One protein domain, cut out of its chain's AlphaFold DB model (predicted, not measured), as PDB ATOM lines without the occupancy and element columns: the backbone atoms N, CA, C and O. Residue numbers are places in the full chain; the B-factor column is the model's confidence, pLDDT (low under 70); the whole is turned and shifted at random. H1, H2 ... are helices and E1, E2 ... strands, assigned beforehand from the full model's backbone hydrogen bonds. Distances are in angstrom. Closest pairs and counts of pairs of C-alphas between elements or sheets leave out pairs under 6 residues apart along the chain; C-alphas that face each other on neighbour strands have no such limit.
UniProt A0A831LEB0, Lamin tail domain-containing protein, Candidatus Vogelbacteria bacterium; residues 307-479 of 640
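What this domain is: This is residues 307 to 479 of the 640 residues of the protein "Lamin tail domain-containing protein" of Candidatus Vogelbacteria bacterium (UniProt A0A831LEB0). Two strongly twisted sheets stand face to face as a sandwich with crossed strands, one of five strands, E1 E2 E7 E4 E5, and one of four, E6 E3 E8 E9. They are not evenly stacked: their best planes stand 32 degrees apart, the long link of residues 353 to 382 passes over the outside of the four-strand sheet, and the small helix H1 lies at one end of the longest axis. The printed part has 173 residues, with one named helix and nine named strands in the order E1 E2 E3 E4 E5 E6 H1 E7 E8 E9, and both sheets are antiparallel throughout. The class is mostly strand, though only 78 residues, under half, are in named elements. The whole is compact, with a radius of gyration of the C-alphas of 15.3 A, and rounded, with spans of 41 by 35 by 29 A.

Where its parts are: The five-strand sheet holds E1, residues 307 to 313, 18.7 A long from C-alpha 307 at (122.467, 129.512, 105.038); E2, residues 321 to 326, 16.9 A; E7, residues 430 to 438, 23.0 A; E4, residues 383 to 388, 16.4 A; and E5, residues 394 to 397, 9.8 A. The four-strand sheet holds E6, residues 400 to 403, 10.2 A; E3, residues 339 to 352, 30.7 A; E8, residues 450 to 460, 31.5 A; and E9, residues 467 to 478, 26.5 A, ending with C-alpha 478 at (135.607, 125.080, 111.658). E3 bends by 109 degrees at residue 342, and E9 bends by 73 degrees at residue 470. H1, residues 406 to 410, begins with C-alpha 406 at (119.272, 153.469, 104.365).

How they stand to each other: In the five-strand sheet E1 and E5 are the edge strands. E7 and E2 are antiparallel at 146 degrees, with N 433 and O 323 2.8 A apart, within hydrogen-bond range. On the other side of E7, E4 is antiparallel to it at 130 degrees, with N 386 and O 434 at 2.9 A. The hairpin of E1 and E2 has N 310 and O 324 at 2.9 A, and the hairpin of E4 and E5 has N 387 and O 395 at 3.1 A. In the other sheet E6 and E9 are the edge strands. E3 and E8 are antiparallel at 161 degrees, with N 347 and O 455 at 3.0 A. E6 and E3 have N 346 and O 400 at 2.9 A, and the hairpin of E8 and E9 has N 456 and O 471 at 2.8 A. Between the sheets, the parts that face each other are 9.8 A centre to centre, and the strands stand at 52 degrees. The closest C-alphas of E3 and E4, those of Phe 348 and Leu 383, are 5.7 A apart, and those of E1 and E9, Ser 310 and Phe 477, are 6.8 A apart. E3 and E7 are only just apart, at 8.0 A. H1 only grazes the four-strand sheet, with residues 406 to 409; its O i to N i+4 pair is within hydrogen-bond range.

The domain as a whole: The C-alphas of Lys 316 and Leu 463, the two farthest apart, are 47.8 A from each other. The printed part has no cut. The long links are E2 to E3, E3 to E4, H1 to E7 and E7 to E8. The mean pLDDT of the printed part is 86.9, and residues 360, 427 to 428 and 463 to 464 are under 70.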
ATOM      1  N   THR A 307     122.272 130.875 105.540       84.06
ATOM      2  CA  THR A 307     122.467 129.512 105.038       84.06
ATOM      3  C   THR A 307     123.791 129.412 104.293       84.06
ATOM      4  O   THR A 307     124.447 130.425 104.064       84.06
ATOM      5  N   GLU A 308     124.201 128.184 103.960       84.50
ATOM      6  CA  GLU A 308     125.438 127.911 103.208       84.50
ATOM      7  C   GLU A 308     126.692 128.544 103.842       84.50
ATOM      8  O   GLU A 308     127.651 128.868 103.156       84.50
ATOM      9  N   PHE A 309     126.689 128.714 105.171       91.75
ATOM     10  CA  PHE A 309     127.783 129.387 105.854       91.75
ATOM     11  C   PHE A 309     129.084 128.590 105.757       91.75
ATOM     12  O   PHE A 309     129.141 127.410 106.119       91.75
ATOM     13  N   SER A 310     130.160 129.269 105.378       90.50
ATOM     14  CA  SER A 310     131.519 128.771 105.534       90.50
ATOM     15  C   SER A 310     132.509 129.918 105.730       90.50
ATOM     16  O   SER A 310     132.209 131.086 105.489       90.50
ATOM     17  N   TRP A 311     133.708 129.598 106.210       94.12
ATOM     18  CA  TRP A 311     134.812 130.549 106.226       94.12
ATOM     19  C   TRP A 311     136.121 129.829 105.930       94.12
ATOM     20  O   TRP A 311     136.411 128.754 106.470       94.12
ATOM     21  N   HIS A 312     136.875 130.389 104.997       92.69
ATOM     22  CA  HIS A 312     137.993 129.702 104.370       92.69
ATOM     23  C   HIS A 312     138.887 130.695 103.608       92.69
ATOM     24  O   HIS A 312     138.517 131.865 103.439       92.69
ATOM     25  N   PRO A 313     140.084 130.276 103.166       91.56
ATOM     26  CA  PRO A 313     140.881 131.064 102.240       91.56
ATOM     27  C   PRO A 313     140.093 131.380 100.966       91.56
ATOM     28  O   PRO A 313     139.477 130.501 100.376       91.56
ATOM     29  N   PHE A 314     140.122 132.632 100.524       89.19
ATOM     30  CA  PHE A 314     139.667 132.992  99.183       89.19
ATOM     31  C   PHE A 314     140.713 132.577  98.145       89.19
ATOM     32  O   PHE A 314     140.368 132.063  97.091       89.19
ATOM     33  N   GLU A 315     141.993 132.749  98.486       83.69
ATOM     34  CA  GLU A 315     143.136 132.359  97.662       83.69
ATOM     35  C   GLU A 315     143.887 131.193  98.305       83.69
ATOM     36  O   GLU A 315     143.960 131.070  99.529       83.69
ATOM     37  N   LYS A 316     144.509 130.354  97.475       84.62
ATOM     38  CA  LYS A 316     145.219 129.148  97.920       84.62
ATOM     39  C   LYS A 316     146.332 129.413  98.941       84.62
ATOM     40  O   LYS A 316     146.625 128.552  99.768       84.62
ATOM     41  N   ASP A 317     146.985 130.568  98.873       85.12
ATOM     42  CA  ASP A 317     148.071 130.947  99.784       85.12
ATOM     43  C   ASP A 317     147.575 131.569 101.103       85.12
ATOM     44  O   ASP A 317     148.388 131.915 101.959       85.12
ATOM     45  N   SER A 318     146.252 131.667 101.297       84.56
ATOM     46  CA  SER A 318     145.611 132.306 102.455       84.56
ATOM     47  C   SER A 318     145.940 133.795 102.625       84.56
ATOM     48  O   SER A 318     145.755 134.339 103.715       84.56
ATOM     49  N   SER A 319     146.367 134.483 101.557       86.62
ATOM     50  CA  SER A 319     146.545 135.945 101.534       86.62
ATOM     51  C   SER A 319     145.252 136.692 101.901       86.62
ATOM     52  O   SER A 319     145.280 137.772 102.499       86.62
ATOM     53  N   LYS A 320     144.109 136.083 101.569       90.56
ATOM     54  CA  LYS A 320     142.757 136.581 101.784       90.56
ATOM     55  C   LYS A 320     141.888 135.460 102.334       90.56
ATOM     56  O   LYS A 320     141.889 134.351 101.807       90.56
ATOM     57  N   ILE A 321     141.117 135.770 103.372       93.50
ATOM     58  CA  ILE A 321     140.133 134.874 103.985       93.50
ATOM     59  C   ILE A 321     138.776 135.550 103.923       93.50
ATOM     60  O   ILE A 321     138.669 136.766 104.110       93.50
ATOM     61  N   VAL A 322     137.748 134.758 103.658       94.44
ATOM     62  CA  VAL A 322     136.374 135.227 103.515       94.44
ATOM     63  C   VAL A 322     135.443 134.438 104.416       94.44
ATOM     64  O   VAL A 322     135.683 133.274 104.732       94.44
ATOM     65  N   ILE A 323     134.388 135.118 104.836       95.56
ATOM     66  CA  ILE A 323     133.152 134.525 105.313       95.56
ATOM     67  C   ILE A 323     132.187 134.507 104.132       95.56
ATOM     68  O   ILE A 323     131.975 135.542 103.500       95.56
ATOM     69  N   ASP A 324     131.609 133.345 103.882       91.88
ATOM     70  CA  ASP A 324     130.644 133.072 102.832       91.88
ATOM     71  C   ASP A 324     129.315 132.678 103.480       91.88
ATOM     72  O   ASP A 324     129.302 131.825 104.369       91.88
ATOM     73  N   PHE A 325     128.218 133.330 103.097       91.62
ATOM     74  CA  PHE A 325     126.871 132.919 103.489       91.62
ATOM     75  C   PHE A 325     125.799 133.482 102.563       91.62
ATOM     76  O   PHE A 325     125.979 134.505 101.903       91.62
ATOM     77  N   ARG A 326     124.615 132.873 102.600       86.38
ATOM     78  CA  ARG A 326     123.413 133.357 101.915       86.38
ATOM     79  C   ARG A 326     122.340 133.808 102.892       86.38
ATOM     80  O   ARG A 326     122.211 133.253 103.985       86.38
ATOM     81  N   ILE A 327     121.533 134.777 102.472       81.94
ATOM     82  CA  ILE A 327     120.279 135.148 103.144       81.94
ATOM     83  C   ILE A 327     119.089 134.844 102.232       81.94
ATOM     84  O   ILE A 327     119.209 134.875 101.010       81.94
ATOM     85  N   ASN A 328     117.923 134.562 102.811       74.25
ATOM     86  CA  ASN A 328     116.722 134.298 102.012       74.25
ATOM     87  C   ASN A 328     116.092 135.596 101.489       74.25
ATOM     88  O   ASN A 328     115.652 135.667 100.346       74.25
ATOM     89  N   SER A 329     116.071 136.630 102.327       75.38
ATOM     90  CA  SER A 329     115.505 137.944 102.030       75.38
ATOM     91  C   SER A 329     116.201 139.010 102.870       75.38
ATOM     92  O   SER A 329     116.826 138.697 103.879       75.38
ATOM     93  N   TYR A 330     116.107 140.276 102.467       74.88
ATOM     94  CA  TYR A 330     116.591 141.410 103.255       74.88
ATOM     95  C   TYR A 330     115.418 142.330 103.619       74.88
ATOM     96  O   TYR A 330     114.676 142.687 102.705       74.88
ATOM     97  N   PRO A 331     115.281 142.791 104.880       85.62
ATOM     98  CA  PRO A 331     116.143 142.515 106.038       85.62
ATOM     99  C   PRO A 331     115.993 141.075 106.567       85.62
ATOM    100  O   PRO A 331     114.894 140.547 106.629       85.62
ATOM    101  N   PHE A 332     117.100 140.453 106.992       79.44
ATOM    102  CA  PHE A 332     117.133 139.024 107.366       79.44
ATOM    103  C   PHE A 332     117.140 138.748 108.879       79.44
ATOM    104  O   PHE A 332     116.924 137.615 109.297       79.44
ATOM    105  N   ILE A 333     117.396 139.765 109.711       85.19
ATOM    106  CA  ILE A 333     117.357 139.650 111.178       85.19
ATOM    107  C   ILE A 333     116.039 140.278 111.664       85.19
ATOM    108  O   ILE A 333     115.858 141.488 111.485       85.19
ATOM    109  N   PRO A 334     115.116 139.501 112.261       80.75
ATOM    110  CA  PRO A 334     113.792 139.982 112.646       80.75
ATOM    111  C   PRO A 334     113.828 140.861 113.905       80.75
ATOM    112  O   PRO A 334     114.792 140.864 114.671       80.75
ATOM    113  N   SER A 335     112.751 141.610 114.140       80.69
ATOM    114  CA  SER A 335     112.517 142.294 115.415       80.69
ATOM    115  C   SER A 335     112.061 141.309 116.500       80.69
ATOM    116  O   SER A 335     111.672 140.173 116.230       80.69
ATOM    117  N   THR A 336     112.108 141.746 117.757       81.44
ATOM    118  CA  THR A 336     111.569 141.009 118.907       81.44
ATOM    119  C   THR A 336     110.702 141.934 119.762       81.44
ATOM    120  O   THR A 336     110.566 143.126 119.496       81.44
ATOM    121  N   ASN A 337     110.146 141.420 120.856       80.50
ATOM    122  CA  ASN A 337     109.455 142.241 121.853       80.50
ATOM    123  C   ASN A 337     110.372 143.280 122.545       80.50
ATOM    124  O   ASN A 337     109.877 144.247 123.127       80.50
ATOM    125  N   HIS A 338     111.697 143.109 122.499       77.81
ATOM    126  CA  HIS A 338     112.668 143.985 123.170       77.81
ATOM    127  C   HIS A 338     113.633 144.702 122.217       77.81
ATOM    128  O   HIS A 338     114.335 145.624 122.642       77.81
ATOM    129  N   THR A 339     113.654 144.311 120.944       84.75
ATOM    130  CA  THR A 339     114.509 144.893 119.907       84.75
ATOM    131  C   THR A 339     113.719 145.172 118.636       84.75
ATOM    132  O   THR A 339     112.766 144.467 118.327       84.75
ATOM    133  N   ASN A 340     114.137 146.151 117.844       83.38
ATOM    134  CA  ASN A 340     113.678 146.309 116.467       83.38
ATOM    135  C   ASN A 340     114.787 145.939 115.473       83.38
ATOM    136  O   ASN A 340     115.942 145.733 115.851       83.38
ATOM    137  N   ASN A 341     114.414 145.840 114.200       80.19
ATOM    138  CA  ASN A 341     115.308 145.501 113.097       80.19
ATOM    139  C   ASN A 341     115.745 146.723 112.270       80.19
ATOM    140  O   ASN A 341     116.332 146.551 111.204       80.19
ATOM    141  N   ILE A 342     115.500 147.952 112.755       83.69
ATOM    142  CA  ILE A 342     115.956 149.176 112.078       83.69
ATOM    143  C   ILE A 342     117.478 149.169 111.989       83.69
ATOM    144  O   ILE A 342     118.018 149.421 110.921       83.69
ATOM    145  N   PHE A 343     118.153 148.846 113.097       90.69
ATOM    146  CA  PHE A 343     119.573 148.516 113.109       90.69
ATOM    147  C   PHE A 343     119.764 147.129 113.699       90.69
ATOM    148  O   PHE A 343     119.257 146.821 114.780       90.69
ATOM    149  N   THR A 344     120.529 146.304 113.006       93.44
ATOM    150  CA  THR A 344     120.891 144.965 113.464       93.44
ATOM    151  C   THR A 344     122.382 144.759 113.281       93.44
ATOM    152  O   THR A 344     123.047 145.530 112.587       93.44
ATOM    153  N   ALA A 345     122.945 143.756 113.939       95.44
ATOM    154  CA  ALA A 345     124.327 143.383 113.706       95.44
ATOM    155  C   ALA A 345     124.528 141.879 113.777       95.44
ATOM    156  O   ALA A 345     123.837 141.176 114.512       95.44
ATOM    157  N   MET A 346     125.525 141.418 113.035       95.25
ATOM    158  CA  MET A 346     126.032 140.059 113.093       95.25
ATOM    159  C   MET A 346     127.491 140.099 113.543       95.25
ATOM    160  O   MET A 346     128.287 140.883 113.018       95.25
ATOM    161  N   ALA A 347     127.834 139.280 114.529       95.75
ATOM    162  CA  ALA A 347     129.183 139.167 115.071       95.75
ATOM    163  C   ALA A 347     129.641 137.707 115.041       95.75
ATOM    164  O   ALA A 347     128.840 136.804 115.288       95.75
ATOM    165  N   PHE A 348     130.924 137.501 114.749       95.75
ATOM    166  CA  PHE A 348     131.531 136.181 114.594       95.75
ATOM    167  C   PHE A 348     132.561 135.979 115.694       95.75
ATOM    168  O   PHE A 348     133.599 136.649 115.717       95.75
ATOM    169  N   TYR A 349     132.240 135.082 116.613       94.62
ATOM    170  CA  TYR A 349     133.048 134.785 117.787       94.62
ATOM    171  C   TYR A 349     134.054 133.709 117.430       94.62
ATOM    172  O   TYR A 349     133.682 132.710 116.823       94.62
ATOM    173  N   LEU A 350     135.322 133.933 117.760       94.44
ATOM    174  CA  LEU A 350     136.418 133.044 117.393       94.44
ATOM    175  C   LEU A 350     136.808 132.189 118.592       94.44
ATOM    176  O   LEU A 350     137.130 132.723 119.654       94.44
ATOM    177  N   HIS A 351     136.837 130.880 118.383       93.31
ATOM    178  CA  HIS A 351     137.194 129.886 119.386       93.31
ATOM    179  C   HIS A 351     138.084 128.802 118.776       93.31
ATOM    180  O   HIS A 351     138.313 128.757 117.564       93.31
ATOM    181  N   SER A 352     138.566 127.912 119.626       92.69
ATOM    182  CA  SER A 352     139.240 126.669 119.286       92.69
ATOM    183  C   SER A 352     138.768 125.553 120.212       92.69
ATOM    184  O   SER A 352     138.176 125.794 121.267       92.69
ATOM    185  N   ASP A 353     139.077 124.309 119.861       89.44
ATOM    186  CA  ASP A 353     138.810 123.173 120.750       89.44
ATOM    187  C   ASP A 353     139.567 123.273 122.100       89.44
ATOM    188  O   ASP A 353     139.207 122.591 123.061       89.44
ATOM    189  N   PHE A 354     140.596 124.126 122.207       88.06
ATOM    190  CA  PHE A 354     141.377 124.328 123.433       88.06
ATOM    191  C   PHE A 354     140.775 125.357 124.399       88.06
ATOM    192  O   PHE A 354     141.054 125.295 125.599       88.06
ATOM    193  N   ASP A 355     139.975 126.297 123.899       84.25
ATOM    194  CA  ASP A 355     139.384 127.404 124.660       84.25
ATOM    195  C   ASP A 355     137.856 127.482 124.503       84.25
ATOM    196  O   ASP A 355     137.262 128.549 124.659       84.25
ATOM    197  N   ASP A 356     137.219 126.332 124.252       85.00
ATOM    198  CA  ASP A 356     135.774 126.212 124.057       85.00
ATOM    199  C   ASP A 356     134.982 126.778 125.260       85.00
ATOM    200  O   ASP A 356     135.080 126.270 126.388       85.00
ATOM    201  N   PRO A 357     134.192 127.846 125.064       82.44
ATOM    202  CA  PRO A 357     133.475 128.499 126.149       82.44
ATOM    203  C   PRO A 357     132.337 127.640 126.721       82.44
ATOM    204  O   PRO A 357     131.351 127.323 126.061       82.44
ATOM    205  N   SER A 358     132.410 127.373 128.028       72.19
ATOM    206  CA  SER A 358     131.406 126.581 128.765       72.19
ATOM    207  C   SER A 358     130.046 127.269 128.985       72.19
ATOM    208  O   SER A 358     129.095 126.614 129.413       72.19
ATOM    209  N   VAL A 359     129.936 128.576 128.718       71.31
ATOM    210  CA  VAL A 359     128.719 129.377 128.934       71.31
ATOM    211  C   VAL A 359     128.406 130.191 127.682       71.31
ATOM    212  O   VAL A 359     129.261 130.937 127.205       71.31
ATOM    213  N   ASN A 360     127.172 130.064 127.177       65.69
ATOM    214  CA  ASN A 360     126.621 130.810 126.034       65.69
ATOM    215  C   ASN A 360     127.533 130.859 124.796       65.69
ATOM    216  O   ASN A 360     127.471 131.817 124.034       65.69
ATOM    217  N   PHE A 361     128.407 129.865 124.620       72.31
ATOM    218  CA  PHE A 361     129.376 129.814 123.527       72.31
ATOM    219  C   PHE A 361     130.214 131.101 123.378       72.31
ATOM    220  O   PHE A 361     130.559 131.485 122.269       72.31
ATOM    221  N   GLY A 362     130.494 131.807 124.482       75.06
ATOM    222  CA  GLY A 362     131.268 133.055 124.466       75.06
ATOM    223  C   GLY A 362     130.494 134.292 123.992       75.06
ATOM    224  O   GLY A 362     131.069 135.378 123.950       75.06
ATOM    225  N   VAL A 363     129.197 134.159 123.689       84.00
ATOM    226  CA  VAL A 363     128.345 135.223 123.143       84.00
ATOM    227  C   VAL A 363     127.763 136.100 124.269       84.00
ATOM    228  O   VAL A 363     127.011 135.603 125.119       84.00
ATOM    229  N   PRO A 364     128.044 137.419 124.295       84.19
ATOM    230  CA  PRO A 364     127.430 138.343 125.243       84.19
ATOM    231  C   PRO A 364     125.921 138.492 125.011       84.19
ATOM    232  O   PRO A 364     125.480 138.793 123.899       84.19
ATOM    233  N   ILE A 365     125.141 138.336 126.085       79.31
ATOM    234  CA  ILE A 365     123.671 138.407 126.048       79.31
ATOM    235  C   ILE A 365     123.126 139.832 126.223       79.31
ATOM    236  O   ILE A 365     122.085 140.168 125.663       79.31
ATOM    237  N   ASP A 366     123.822 140.677 126.989       82.12
ATOM    238  CA  ASP A 366     123.290 141.977 127.415       82.12
ATOM    239  C   ASP A 366     123.446 143.066 126.357       82.12
ATOM    240  O   ASP A 366     122.585 143.938 126.241       82.12
ATOM    241  N   TYR A 367     124.556 143.055 125.620       88.75
ATOM    242  CA  TYR A 367     124.810 143.937 124.487       88.75
ATOM    243  C   TYR A 367     125.991 143.431 123.657       88.75
ATOM    244  O   TYR A 367     126.871 142.738 124.167       88.75
ATOM    245  N   LEU A 368     126.021 143.811 122.381       90.81
ATOM    246  CA  LEU A 368     127.157 143.566 121.500       90.81
ATOM    247  C   LEU A 368     128.387 144.348 121.979       90.81
ATOM    248  O   LEU A 368     128.371 145.578 121.919       90.81
ATOM    249  N   GLY A 369     129.423 143.620 122.411       87.81
ATOM    250  CA  GLY A 369     130.770 144.120 122.719       87.81
ATOM    251  C   GLY A 369     130.826 145.542 123.276       87.81
ATOM    252  O   GLY A 369     130.280 145.825 124.342       87.81
ATOM    253  N   ASP A 370     131.461 146.463 122.552       88.50
ATOM    254  CA  ASP A 370     131.358 147.885 122.857       88.50
ATOM    255  C   ASP A 370     129.946 148.396 122.536       88.50
ATOM    256  O   ASP A 370     129.587 148.689 121.388       88.50
ATOM    257  N   LYS A 371     129.156 148.585 123.596       84.31
ATOM    258  CA  LYS A 371     127.770 149.061 123.522       84.31
ATOM    259  C   LYS A 371     127.573 150.373 122.754       84.31
ATOM    260  O   LYS A 371     126.459 150.621 122.298       84.31
ATOM    261  N   TYR A 372     128.585 151.237 122.644       85.00
ATOM    262  CA  TYR A 372     128.473 152.524 121.949       85.00
ATOM    263  C   TYR A 372     128.923 152.449 120.491       85.00
ATOM    264  O   TYR A 372     128.395 153.193 119.666       85.00
ATOM    265  N   ASN A 373     129.864 151.559 120.176       88.81
ATOM    266  CA  ASN A 373     130.418 151.407 118.828       88.81
ATOM    267  C   ASN A 373     129.781 150.261 118.021       88.81
ATOM    268  O   ASN A 373     129.959 150.206 116.797       88.81
ATOM    269  N   TRP A 374     128.988 149.416 118.694       92.44
ATOM    270  CA  TRP A 374     128.272 148.258 118.145       92.44
ATOM    271  C   TRP A 374     129.202 147.270 117.455       92.44
ATOM    272  O   TRP A 374     128.945 146.840 116.334       92.44
ATOM    273  N   GLU A 375     130.290 146.918 118.129       92.19
ATOM    274  CA  GLU A 375     131.328 146.021 117.626       92.19
ATOM    275  C   GLU A 375     131.916 145.185 118.755       92.19
ATOM    276  O   GLU A 375     131.832 145.569 119.921       92.19
ATOM    277  N   LEU A 376     132.516 144.043 118.417       92.81
ATOM    278  CA  LEU A 376     133.321 143.298 119.382       92.81
ATOM    279  C   LEU A 376     134.544 144.128 119.785       92.81
ATOM    280  O   LEU A 376     135.213 144.711 118.931       92.81
ATOM    281  N   ASP A 377     134.819 144.172 121.086       83.06
ATOM    282  CA  ASP A 377     135.983 144.855 121.639       83.06
ATOM    283  C   ASP A 377     137.166 143.887 121.819       83.06
ATOM    284  O   ASP A 377     137.063 142.678 121.600       83.06
ATOM    285  N   GLY A 378     138.315 144.418 122.243       84.00
ATOM    286  CA  GLY A 378     139.519 143.620 122.496       84.00
ATOM    287  C   GLY A 378     139.417 142.649 123.678       84.00
ATOM    288  O   GLY A 378     140.405 141.991 123.983       84.00
ATOM    289  N   ASN A 379     138.276 142.543 124.367       86.06
ATOM    290  CA  ASN A 379     138.067 141.564 125.438       86.06
ATOM    291  C   ASN A 379     137.324 140.318 124.950       86.06
ATOM    292  O   ASN A 379     137.316 139.304 125.646       86.06
ATOM    293  N   ILE A 380     136.688 140.389 123.779       89.31
ATOM    294  CA  ILE A 380     135.852 139.317 123.244       89.31
ATOM    295  C   ILE A 380     136.510 138.765 121.978       89.31
ATOM    296  O   ILE A 380     136.563 139.474 120.970       89.31
ATOM    297  N   PRO A 381     137.035 137.525 122.001       92.25
ATOM    298  CA  PRO A 381     137.624 136.891 120.827       92.25
ATOM    299  C   PRO A 381     136.631 136.798 119.665       92.25
ATOM    300  O   PRO A 381     135.559 136.207 119.778       92.25
ATOM    301  N   GLY A 382     136.992 137.393 118.533       95.00
ATOM    302  CA  GLY A 382     136.158 137.415 117.340       95.00
ATOM    303  C   GLY A 382     136.913 137.885 116.109       95.00
ATOM    304  O   GLY A 382     138.072 138.310 116.186       95.00
ATOM    305  N   LEU A 383     136.250 137.798 114.961       96.88
ATOM    306  CA  LEU A 383     136.814 138.191 113.672       96.88
ATOM    307  C   LEU A 383     136.627 139.688 113.405       96.88
ATOM    308  O   LEU A 383     135.576 140.254 113.694       96.88
ATOM    309  N   ILE A 384     137.633 140.324 112.799       96.75
ATOM    310  CA  ILE A 384     137.537 141.687 112.260       96.75
ATOM    311  C   ILE A 384     137.194 141.593 110.778       96.75
ATOM    312  O   ILE A 384     137.980 141.089 109.974       96.75
ATOM    313  N   LEU A 385     136.041 142.137 110.409       96.25
ATOM    314  CA  LEU A 385     135.456 142.026 109.080       96.25
ATOM    315  C   LEU A 385     135.466 143.348 108.342       96.25
ATOM    316  O   LEU A 385     135.337 144.410 108.949       96.25
ATOM    317  N   SER A 386     135.582 143.265 107.021       94.31
ATOM    318  CA  SER A 386     135.656 144.415 106.132       94.31
ATOM    319  C   SER A 386     134.422 144.520 105.241       94.31
ATOM    320  O   SER A 386     134.202 143.645 104.408       94.31
ATOM    321  N   TYR A 387     133.658 145.611 105.363       93.38
ATOM    322  CA  TYR A 387     132.448 145.847 104.561       93.38
ATOM    323  C   TYR A 387     132.240 147.330 104.183       93.38
ATOM    324  O   TYR A 387     132.717 148.224 104.897       93.38
ATOM    325  N   PRO A 388     131.560 147.624 103.054       91.19
ATOM    326  CA  PRO A 388     131.281 148.991 102.609       91.19
ATOM    327  C   PRO A 388     130.209 149.675 103.472       91.19
ATOM    328  O   PRO A 388     129.213 149.056 103.840       91.19
ATOM    329  N   THR A 389     130.376 150.974 103.745       90.12
ATOM    330  CA  THR A 389     129.457 151.746 104.611       90.12
ATOM    331  C   THR A 389     128.735 152.893 103.896       90.12
ATOM    332  O   THR A 389     129.152 153.344 102.828       90.12
ATOM    333  N   TYR A 390     127.664 153.411 104.511       82.25
ATOM    334  CA  TYR A 390     126.830 154.493 103.959       82.25
ATOM    335  C   TYR A 390     127.543 155.822 103.700       82.25
ATOM    336  O   TYR A 390     127.274 156.474 102.692       82.25
ATOM    337  N   VAL A 391     128.437 156.247 104.593       74.12
ATOM    338  CA  VAL A 391     129.088 157.574 104.527       74.12
ATOM    339  C   VAL A 391     130.279 157.638 103.565       74.12
ATOM    340  O   VAL A 391     130.904 158.692 103.476       74.12
ATOM    341  N   SER A 392     130.541 156.556 102.816       70.75
ATOM    342  CA  SER A 392     131.731 156.247 102.001       70.75
ATOM    343  C   SER A 392     132.876 155.564 102.760       70.75
ATOM    344  O   SER A 392     133.102 155.801 103.945       70.75
ATOM    345  N   GLY A 393     133.597 154.696 102.044       82.62
ATOM    346  CA  GLY A 393     134.712 153.907 102.561       82.62
ATOM    347  C   GLY A 393     134.317 152.529 103.097       82.62
ATOM    348  O   GLY A 393     133.141 152.152 103.154       82.62
ATOM    349  N   THR A 394     135.343 151.786 103.495       89.19
ATOM    350  CA  THR A 394     135.244 150.425 104.023       89.19
ATOM    351  C   THR A 394     135.567 150.439 105.510       89.19
ATOM    352  O   THR A 394     136.570 151.027 105.921       89.19
ATOM    353  N   ARG A 395     134.733 149.794 106.324       89.56
ATOM    354  CA  ARG A 395     134.950 149.660 107.769       89.56
ATOM    355  C   ARG A 395     135.540 148.287 108.075       89.56
ATOM    356  O   ARG A 395     135.104 147.316 107.476       89.56
ATOM    357  N   LYS A 396     136.508 148.229 108.999       93.81
ATOM    358  CA  LYS A 396     137.178 147.001 109.466       93.81
ATOM    359  C   LYS A 396     136.969 146.823 110.965       93.81
ATOM    360  O   LYS A 396     137.685 147.457 111.737       93.81
ATOM    361  N   VAL A 397     135.966 146.052 111.376       94.06
ATOM    362  CA  VAL A 397     135.540 145.969 112.789       94.06
ATOM    363  C   VAL A 397     134.966 144.604 113.161       94.06
ATOM    364  O   VAL A 397     134.704 143.782 112.289       94.06
ATOM    365  N   GLY A 398     134.761 144.371 114.458       94.94
ATOM    366  CA  GLY A 398     134.338 143.087 115.029       94.94
ATOM    367  C   GLY A 398     132.899 142.632 114.737       94.94
ATOM    368  O   GLY A 398     132.446 141.643 115.298       94.94
ATOM    369  N   SER A 399     132.136 143.366 113.929       95.88
ATOM    370  CA  SER A 399     130.754 143.026 113.573       95.88
ATOM    371  C   SER A 399     130.332 143.705 112.274       95.88
ATOM    372  O   SER A 399     130.836 144.769 111.907       95.88
ATOM    373  N   ILE A 400     129.349 143.128 111.595       95.62
ATOM    374  CA  ILE A 400     128.678 143.766 110.465       95.62
ATOM    375  C   ILE A 400     127.386 144.381 110.982       95.62
ATOM    376  O   ILE A 400     126.558 143.669 111.543       95.62
ATOM    377  N   ILE A 401     127.212 145.689 110.801       94.69
ATOM    378  CA  ILE A 401     125.976 146.392 111.157       94.69
ATOM    379  C   ILE A 401     125.115 146.494 109.901       94.69
ATOM    380  O   ILE A 401     125.612 146.908 108.859       94.69
ATOM    381  N   PHE A 402     123.834 146.173 109.994       92.88
ATOM    382  CA  PHE A 402     122.854 146.292 108.917       92.88
ATOM    383  C   PHE A 402     121.776 147.314 109.292       92.88
ATOM    384  O   PHE A 402     121.583 147.622 110.472       92.88
ATOM    385  N   THR A 403     121.080 147.851 108.287       89.50
ATOM    386  CA  THR A 403     119.976 148.796 108.486       89.50
ATOM    387  C   THR A 403     118.801 148.454 107.582       89.50
ATOM    388  O   THR A 403     118.986 148.291 106.384       89.50
ATOM    389  N   ALA A 404     117.586 148.386 108.119       82.19
ATOM    390  CA  ALA A 404     116.396 148.213 107.282       82.19
ATOM    391  C   ALA A 404     116.054 149.492 106.486       82.19
ATOM    392  O   ALA A 404     115.405 149.421 105.448       82.19
ATOM    393  N   ASP A 405     116.531 150.660 106.941       78.38
ATOM    394  CA  ASP A 405     116.325 151.953 106.281       78.38
ATOM    395  C   ASP A 405     117.665 152.668 106.040       78.38
ATOM    396  O   ASP A 405     118.360 153.115 106.962       78.38
ATOM    397  N   GLY A 406     118.036 152.807 104.768       76.75
ATOM    398  CA  GLY A 406     119.272 153.469 104.365       76.75
ATOM    399  C   GLY A 406     119.307 154.970 104.643       76.75
ATOM    400  O   GLY A 406     120.373 155.524 104.932       76.75
ATOM    401  N   ASN A 407     118.152 155.636 104.624       79.69
ATOM    402  CA  ASN A 407     118.049 157.065 104.917       79.69
ATOM    403  C   ASN A 407     118.357 157.343 106.388       79.69
ATOM    404  O   ASN A 407     118.982 158.360 106.711       79.69
ATOM    405  N   MET A 408     117.967 156.430 107.284       76.81
ATOM    406  CA  MET A 408     118.286 156.539 108.707       76.81
ATOM    407  C   MET A 408     119.788 156.446 108.960       76.81
ATOM    408  O   MET A 408     120.314 157.205 109.778       76.81
ATOM    409  N   ALA A 409     120.498 155.568 108.249       80.88
ATOM    410  CA  ALA A 409     121.952 155.488 108.333       80.88
ATOM    411  C   ALA A 409     122.620 156.751 107.764       80.88
ATOM    412  O   ALA A 409     123.441 157.363 108.451       80.88
ATOM    413  N   ALA A 410     122.235 157.190 106.561       78.12
ATOM    414  CA  ALA A 410     122.852 158.328 105.873       78.12
ATOM    415  C   ALA A 410     122.803 159.647 106.671       78.12
ATOM    416  O   ALA A 410     123.741 160.441 106.609       78.12
ATOM    417  N   ASN A 411     121.741 159.862 107.455       77.75
ATOM    418  CA  ASN A 411     121.511 161.104 108.203       77.75
ATOM    419  C   ASN A 411     121.858 161.015 109.702       77.75
ATOM    420  O   ASN A 411     121.572 161.943 110.461       77.75
ATOM    421  N   SER A 412     122.463 159.915 110.154       82.12
ATOM    422  CA  SER A 412     122.783 159.693 111.569       82.12
ATOM    423  C   SER A 412     124.264 159.904 111.899       82.12
ATOM    424  O   SER A 412     125.132 159.946 111.033       82.12
ATOM    425  N   ALA A 413     124.583 159.998 113.192       85.94
ATOM    426  CA  ALA A 413     125.956 159.880 113.684       85.94
ATOM    427  C   ALA A 413     126.435 158.411 113.685       85.94
ATOM    428  O   ALA A 413     125.654 157.479 113.478       85.94
ATOM    429  N   ALA A 414     127.732 158.197 113.926       85.19
ATOM    430  CA  ALA A 414     128.236 156.858 114.237       85.19
ATOM    431  C   ALA A 414     127.587 156.345 115.544       85.19
ATOM    432  O   ALA A 414     127.300 157.165 116.420       85.19
ATOM    433  N   PRO A 415     127.328 155.033 115.680       87.25
ATOM    434  CA  PRO A 415     127.690 153.951 114.752       87.25
ATOM    435  C   PRO A 415     126.689 153.722 113.601       87.25
ATOM    436  O   PRO A 415     127.031 153.054 112.635       87.25
ATOM    437  N   ARG A 416     125.490 154.321 113.632       88.75
ATOM    438  CA  ARG A 416     124.400 154.084 112.653       88.75
ATOM    439  C   ARG A 416     124.800 154.322 111.198       88.75
ATOM    440  O   ARG A 416     124.526 153.498 110.331       88.75
ATOM    441  N   LYS A 417     125.490 155.430 110.920       88.50
ATOM    442  CA  LYS A 417     125.962 155.754 109.561       88.50
ATOM    443  C   LYS A 417     127.040 154.804 109.030       88.50
ATOM    444  O   LYS A 417     127.358 154.825 107.848       88.50
ATOM    445  N   LEU A 418     127.621 153.990 109.908       90.06
ATOM    446  CA  LEU A 418     128.634 152.998 109.571       90.06
ATOM    447  C   LEU A 418     128.021 151.621 109.257       90.06
ATOM    448  O   LEU A 418     128.766 150.651 109.169       90.06
ATOM    449  N   SER A 419     126.693 151.537 109.112       92.00
ATOM    450  CA  SER A 419     125.998 150.329 108.654       92.00
ATOM    451  C   SER A 419     126.385 149.972 107.219       92.00
ATOM    452  O   SER A 419     126.756 150.848 106.427       92.00
ATOM    453  N   TYR A 420     126.263 148.687 106.894       92.12
ATOM    454  CA  TYR A 420     126.402 148.126 105.561       92.12
ATOM    455  C   TYR A 420     125.494 148.872 104.586       92.12
ATOM    456  O   TYR A 420     124.343 149.175 104.906       92.12
ATOM    457  N   ARG A 421     126.009 149.175 103.395       85.75
ATOM    458  CA  ARG A 421     125.247 149.866 102.349       85.75
ATOM    459  C   ARG A 421     124.158 148.974 101.758       85.75
ATOM    460  O   ARG A 421     124.488 148.009 101.071       85.75
ATOM    461  N   ILE A 422     122.881 149.318 101.939       82.50
ATOM    462  CA  ILE A 422     121.799 148.499 101.368       82.50
ATOM    463  C   ILE A 422     121.734 148.589  99.833       82.50
ATOM    464  O   ILE A 422     121.343 147.632  99.181       82.50
ATOM    465  N   ASP A 423     122.198 149.693  99.234       77.69
ATOM    466  CA  ASP A 423     122.338 149.855  97.773       77.69
ATOM    467  C   ASP A 423     123.498 149.032  97.183       77.69
ATOM    468  O   ASP A 423     123.724 149.030  95.973       77.69
ATOM    469  N   LYS A 424     124.270 148.357  98.039       79.12
ATOM    470  CA  LYS A 424     125.355 147.440  97.671       79.12
ATOM    471  C   LYS A 424     125.113 146.035  98.215       79.12
ATOM    472  O   LYS A 424     126.072 145.287  98.412       79.12
ATOM    473  N   LEU A 425     123.856 145.687  98.497       81.06
ATOM    474  CA  LEU A 425     123.504 144.300  98.777       81.06
ATOM    475  C   LEU A 425     123.792 143.446  97.533       81.06
ATOM    476  O   LEU A 425     123.506 143.893  96.419       81.06
ATOM    477  N   PRO A 426     124.360 142.245  97.709       75.50
ATOM    478  CA  PRO A 426     124.488 141.277  96.630       75.50
ATOM    479  C   PRO A 426     123.119 140.983  96.011       75.50
ATOM    480  O   PRO A 426     122.146 140.759  96.732       75.50
ATOM    481  N   SER A 427     123.031 140.995  94.681       68.50
ATOM    482  CA  SER A 427     121.763 140.820  93.956       68.50
ATOM    483  C   SER A 427     121.165 139.420  94.095       68.50
ATOM    484  O   SER A 427     119.967 139.248  93.914       68.50
ATOM    485  N   ASP A 428     121.988 138.426  94.408       67.94
ATOM    486  CA  ASP A 428     121.607 137.027  94.599       67.94
ATOM    487  C   ASP A 428     121.580 136.625  96.087       67.94
ATOM    488  O   ASP A 428     121.553 135.436  96.412       67.94
ATOM    489  N   ASN A 429     121.610 137.615  96.988       78.75
ATOM    490  CA  ASN A 429     121.645 137.444  98.439       78.75
ATOM    491  C   ASN A 429     122.854 136.644  98.978       78.75
ATOM    492  O   ASN A 429     122.813 136.165 100.116       78.75
ATOM    493  N   HIS A 430     123.931 136.513  98.199       82.00
ATOM    494  CA  HIS A 430     125.166 135.826  98.583       82.00
ATOM    495  C   HIS A 430     126.233 136.812  99.044       82.00
ATOM    496  O   HIS A 430     126.671 137.690  98.306       82.00
ATOM    497  N   PHE A 431     126.645 136.691 100.297       89.44
ATOM    498  CA  PHE A 431     127.612 137.579 100.913       89.44
ATOM    499  C   PHE A 431     128.977 136.924 100.977       89.44
ATOM    500  O   PHE A 431     129.151 135.889 101.614       89.44
ATOM    501  N   LEU A 432     129.960 137.635 100.429       89.75
ATOM    502  CA  LEU A 432     131.368 137.327 100.592       89.75
ATOM    503  C   LEU A 432     132.055 138.461 101.357       89.75
ATOM    504  O   LEU A 432     132.233 139.571 100.847       89.75
ATOM    505  N   VAL A 433     132.413 138.207 102.614       94.12
ATOM    506  CA  VAL A 433     132.921 139.232 103.538       94.12
ATOM    507  C   VAL A 433     134.362 138.938 103.918       94.12
ATOM    508  O   VAL A 433     134.665 137.900 104.497       94.12
ATOM    509  N   ASN A 434     135.265 139.883 103.653       94.94
ATOM    510  CA  ASN A 434     136.682 139.703 103.963       94.94
ATOM    511  C   ASN A 434     136.934 139.704 105.476       94.94
ATOM    512  O   ASN A 434     136.556 140.648 106.181       94.94
ATOM    513  N   VAL A 435     137.682 138.707 105.937       96.75
ATOM    514  CA  VAL A 435     138.302 138.668 107.262       96.75
ATOM    515  C   VAL A 435     139.648 139.382 107.177       96.75
ATOM    516  O   VAL A 435     140.483 139.077 106.331       96.75
ATOM    517  N   THR A 436     139.861 140.364 108.047       95.56
ATOM    518  CA  THR A 436     141.059 141.225 108.041       95.56
ATOM    519  C   THR A 436     141.934 141.070 109.280       95.56
ATOM    520  O   THR A 436     142.999 141.678 109.360       95.56
ATOM    521  N   GLY A 437     141.503 140.253 110.238       95.06
ATOM    522  CA  GLY A 437     142.221 139.960 111.470       95.06
ATOM    523  C   GLY A 437     141.267 139.489 112.559       95.06
ATOM    524  O   GLY A 437     140.135 139.089 112.281       95.06
ATOM    525  N   THR A 438     141.716 139.581 113.805       95.75
ATOM    526  CA  THR A 438     140.929 139.224 114.992       95.75
ATOM    527  C   THR A 438     140.979 140.342 116.027       95.75
ATOM    528  O   THR A 438     141.920 141.138 116.058       95.75
ATOM    529  N   THR A 439     139.989 140.392 116.914       94.31
ATOM    530  CA  THR A 439     139.928 141.372 118.012       94.31
ATOM    531  C   THR A 439     141.087 141.241 119.008       94.31
ATOM    532  O   THR A 439     141.419 142.209 119.686       94.31
ATOM    533  N   GLN A 440     141.743 140.075 119.057       91.81
ATOM    534  CA  GLN A 440     142.919 139.792 119.892       91.81
ATOM    535  C   GLN A 440     144.258 140.069 119.180       91.81
ATOM    536  O   GLN A 440     145.324 139.793 119.727       91.81
ATOM    537  N   GLY A 441     144.235 140.605 117.955       88.06
ATOM    538  CA  GLY A 441     145.447 140.967 117.212       88.06
ATOM    539  C   GLY A 441     146.165 139.803 116.515       88.06
ATOM    540  O   GLY A 441     147.262 140.003 115.995       88.06
ATOM    541  N   GLN A 442     145.568 138.606 116.454       84.94
ATOM    542  CA  GLN A 442     146.028 137.525 115.569       84.94
ATOM    543  C   GLN A 442     145.839 137.947 114.098       84.94
ATOM    544  O   GLN A 442     144.790 138.490 113.737       84.94
ATOM    545  N   GLY A 443     146.856 137.695 113.263       83.81
ATOM    546  CA  GLY A 443     146.780 137.828 111.801       83.81
ATOM    547  C   GLY A 443     145.952 136.712 111.143       83.81
ATOM    548  O   GLY A 443     145.287 135.945 111.827       83.81
ATOM    549  N   LEU A 444     146.014 136.574 109.816       89.81
ATOM    550  CA  LEU A 444     145.178 135.633 109.042       89.81
ATOM    551  C   LEU A 444     145.668 134.169 109.042       89.81
ATOM    552  O   LEU A 444     145.318 133.385 108.167       89.81
ATOM    553  N   ASN A 445     146.471 133.781 110.030       89.44
ATOM    554  CA  ASN A 445     147.010 132.427 110.138       89.44
ATOM    555  C   ASN A 445     146.119 131.607 111.072       89.44
ATOM    556  O   ASN A 445     146.379 131.573 112.277       89.44
ATOM    557  N   PHE A 446     145.065 130.999 110.530       92.75
ATOM    558  CA  PHE A 446     144.135 130.168 111.297       92.75
ATOM    559  C   PHE A 446     144.463 128.679 111.173       92.75
ATOM    560  O   PHE A 446     144.999 128.225 110.157       92.75
ATOM    561  N   THR A 447     144.147 127.912 112.213       91.56
ATOM    562  CA  THR A 447     144.358 126.460 112.257       91.56
ATOM    563  C   THR A 447     143.035 125.693 112.120       91.56
ATOM    564  O   THR A 447     141.980 126.243 112.436       91.56
ATOM    565  N   PRO A 448     143.042 124.427 111.652       91.44
ATOM    566  CA  PRO A 448     141.809 123.652 111.444       91.44
ATOM    567  C   PRO A 448     140.982 123.368 112.710       91.44
ATOM    568  O   PRO A 448     139.821 122.992 112.599       91.44
ATOM    569  N   ASP A 449     141.569 123.510 113.900       93.25
ATOM    570  CA  ASP A 449     140.885 123.396 115.197       93.25
ATOM    571  C   ASP A 449     140.174 124.690 115.627       93.25
ATOM    572  O   ASP A 449     139.406 124.673 116.590       93.25
ATOM    573  N   GLN A 450     140.406 125.807 114.926       94.69
ATOM    574  CA  GLN A 450     139.680 127.052 115.159       94.69
ATOM    575  C   GLN A 450     138.327 127.026 114.454       94.69
ATOM    576  O   GLN A 450     138.200 126.557 113.322       94.69
ATOM    577  N   TYR A 451     137.314 127.576 115.111       94.62
ATOM    578  CA  TYR A 451     135.962 127.690 114.579       94.62
ATOM    579  C   TYR A 451     135.321 129.011 114.975       94.62
ATOM    580  O   TYR A 451     135.767 129.689 115.905       94.62
ATOM    581  N   VAL A 452     134.238 129.350 114.277       94.81
ATOM    582  CA  VAL A 452     133.386 130.475 114.641       94.81
ATOM    583  C   VAL A 452     131.982 130.045 115.031       94.81
ATOM    584  O   VAL A 452     131.461 129.051 114.523       94.81
ATOM    585  N   THR A 453     131.383 130.817 115.931       92.44
ATOM    586  CA  THR A 453     129.942 130.848 116.216       92.44
ATOM    587  C   THR A 453     129.403 132.242 115.893       92.44
ATOM    588  O   THR A 453     130.173 133.197 115.723       92.44
ATOM    589  N   ILE A 454     128.082 132.381 115.768       93.38
ATOM    590  CA  ILE A 454     127.467 133.602 115.230       93.38
ATOM    591  C   ILE A 454     126.463 134.166 116.228       93.38
ATOM    592  O   ILE A 454     125.579 133.458 116.698       93.38
ATOM    593  N   GLY A 455     126.571 135.458 116.534       92.50
ATOM    594  CA  GLY A 455     125.572 136.185 117.317       92.50
ATOM    595  C   GLY A 455     124.837 137.217 116.471       92.50
ATOM    596  O   GLY A 455     125.465 137.988 115.741       92.50
ATOM    597  N   TYR A 456     123.516 137.264 116.622       92.75
ATOM    598  CA  TYR A 456     122.626 138.203 115.947       92.75
ATOM    599  C   TYR A 456     122.040 139.184 116.950       92.75
ATOM    600  O   TYR A 456     121.454 138.790 117.959       92.75
ATOM    601  N   TYR A 457     122.174 140.471 116.661       93.12
ATOM    602  CA  TYR A 457     121.817 141.553 117.564       93.12
ATOM    603  C   TYR A 457     120.828 142.513 116.913       93.12
ATOM    604  O   TYR A 457     120.915 142.776 115.714       93.12
ATOM    605  N   GLY A 458     119.923 143.074 117.708       90.88
ATOM    606  CA  GLY A 458     118.943 144.070 117.276       90.88
ATOM    607  C   GLY A 458     118.959 145.314 118.144       90.88
ATOM    608  O   GLY A 458     119.392 145.280 119.297       90.88
ATOM    609  N   TYR A 459     118.482 146.420 117.586       89.75
ATOM    610  CA  TYR A 459     118.452 147.706 118.267       89.75
ATOM    611  C   TYR A 459     117.455 147.688 119.422       89.75
ATOM    612  O   TYR A 459     116.279 147.396 119.228       89.75
ATOM    613  N   ASP A 460     117.930 147.986 120.628       86.56
ATOM    614  CA  ASP A 460     117.118 147.988 121.842       86.56
ATOM    615  C   ASP A 460     115.981 149.027 121.750       86.56
ATOM    616  O   ASP A 460     116.208 150.184 121.398       86.56
ATOM    617  N   ASN A 461     114.749 148.619 122.079       77.81
ATOM    618  CA  ASN A 461     113.565 149.490 122.011       77.81
ATOM    619  C   ASN A 461     113.501 150.548 123.137       77.81
ATOM    620  O   ASN A 461     112.618 151.407 123.137       77.81
ATOM    621  N   SER A 462     114.397 150.501 124.124       74.44
ATOM    622  CA  SER A 462     114.501 151.502 125.188       74.44
ATOM    623  C   SER A 462     115.200 152.782 124.715       74.44
ATOM    624  O   SER A 462     115.760 152.872 123.628       74.44
ATOM    625  N   LEU A 463     115.239 153.802 125.579       61.78
ATOM    626  CA  LEU A 463     115.902 155.090 125.311       61.78
ATOM    627  C   LEU A 463     117.431 154.987 125.092       61.78
ATOM    628  O   LEU A 463     118.105 156.011 124.956       61.78
ATOM    629  N   ARG A 464     118.015 153.783 125.118       68.00
ATOM    630  CA  ARG A 464     119.457 153.548 125.011       68.00
ATOM    631  C   ARG A 464     119.797 152.982 123.637       68.00
ATOM    632  O   ARG A 464     119.229 151.998 123.203       68.00
ATOM    633  N   SER A 465     120.778 153.586 122.972       77.12
ATOM    634  CA  SER A 465     121.212 153.187 121.625       77.12
ATOM    635  C   SER A 465     122.207 152.021 121.647       77.12
ATOM    636  O   SER A 465     123.355 152.205 121.250       77.12
ATOM    637  N   TYR A 466     121.798 150.852 122.143       88.88
ATOM    638  CA  TYR A 466     122.629 149.638 122.195       88.88
ATOM    639  C   TYR A 466     122.027 148.535 121.316       88.88
ATOM    640  O   TYR A 466     120.823 148.547 121.061       88.88
ATOM    641  N   LEU A 467     122.848 147.572 120.883       91.81
ATOM    642  CA  LEU A 467     122.362 146.363 120.216       91.81
ATOM    643  C   LEU A 467     122.340 145.191 121.202       91.81
ATOM    644  O   LEU A 467     123.380 144.863 121.776       91.81
ATOM    645  N   LYS A 468     121.171 144.572 121.395       91.00
ATOM    646  CA  LYS A 468     120.942 143.418 122.279       91.00
ATOM    647  C   LYS A 468     120.860 142.119 121.501       91.00
ATOM    648  O   LYS A 468     120.418 142.124 120.356       91.00
ATOM    649  N   LEU A 469     121.271 141.020 122.132       90.25
ATOM    650  CA  LEU A 469     121.234 139.700 121.516       90.25
ATOM    651  C   LEU A 469     119.780 139.301 121.214       90.25
ATOM    652  O   LEU A 469     118.937 139.300 122.109       90.25
ATOM    653  N   ILE A 470     119.509 138.970 119.953       87.62
ATOM    654  CA  ILE A 470     118.244 138.399 119.475       87.62
ATOM    655  C   ILE A 470     118.332 136.876 119.529       87.62
ATOM    656  O   ILE A 470     117.488 136.216 120.128       87.62
ATOM    657  N   ALA A 471     119.358 136.330 118.881       86.94
ATOM    658  CA  ALA A 471     119.593 134.901 118.739       86.94
ATOM    659  C   ALA A 471     121.084 134.650 118.494       86.94
ATOM    660  O   ALA A 471     121.835 135.572 118.173       86.94
ATOM    661  N   TYR A 472     121.506 133.398 118.619       88.25
ATOM    662  CA  TYR A 472     122.843 132.962 118.237       88.25
ATOM    663  C   TYR A 472     122.777 131.592 117.564       88.25
ATOM    664  O   TYR A 472     121.941 130.759 117.922       88.25
ATOM    665  N   ASP A 473     123.682 131.377 116.615       87.31
ATOM    666  CA  ASP A 473     123.975 130.074 116.035       87.31
ATOM    667  C   ASP A 473     125.194 129.490 116.755       87.31
ATOM    668  O   ASP A 473     126.296 130.047 116.719       87.31
ATOM    669  N   ASN A 474     124.970 128.383 117.457       83.50
ATOM    670  CA  ASN A 474     125.998 127.668 118.205       83.50
ATOM    671  C   ASN A 474     126.662 126.542 117.402       83.50
ATOM    672  O   ASN A 474     127.435 125.764 117.967       83.50
ATOM    673  N   THR A 475     126.372 126.441 116.107       87.00
ATOM    674  CA  THR A 475     127.098 125.557 115.202       87.00
ATOM    675  C   THR A 475     128.568 125.963 115.177       87.00
ATOM    676  O   THR A 475     128.906 127.128 114.982       87.00
ATOM    677  N   LYS A 476     129.462 124.992 115.391       91.00
ATOM    678  CA  LYS A 476     130.908 125.208 115.298       91.00
ATOM    679  C   LYS A 476     131.336 125.141 113.840       91.00
ATOM    680  O   LYS A 476     131.516 124.054 113.289       91.00
ATOM    681  N   PHE A 477     131.507 126.295 113.215       92.75
ATOM    682  CA  PHE A 477     131.999 126.365 111.846       92.75
ATOM    683  C   PHE A 477     133.523 126.383 111.849       92.75
ATOM    684  O   PHE A 477     134.130 127.430 112.059       92.75
ATOM    685  N   TYR A 478     134.148 125.222 111.669       94.44
ATOM    686  CA  TYR A 478     135.607 125.080 111.658       94.44
ATOM    687  C   TYR A 478     136.249 125.735 110.431       94.44
ATOM    688  O   TYR A 478     135.668 125.730 109.343       94.44
ATOM    689  N   PHE A 479     137.453 126.286 110.606       94.31
ATOM    690  CA  PHE A 479     138.235 126.850 109.512       94.31
ATOM    691  C   PHE A 479     138.595 125.763 108.503       94.31
ATOM    692  O   PHE A 479     139.213 124.754 108.856       94.31
TER     693      PHE A 479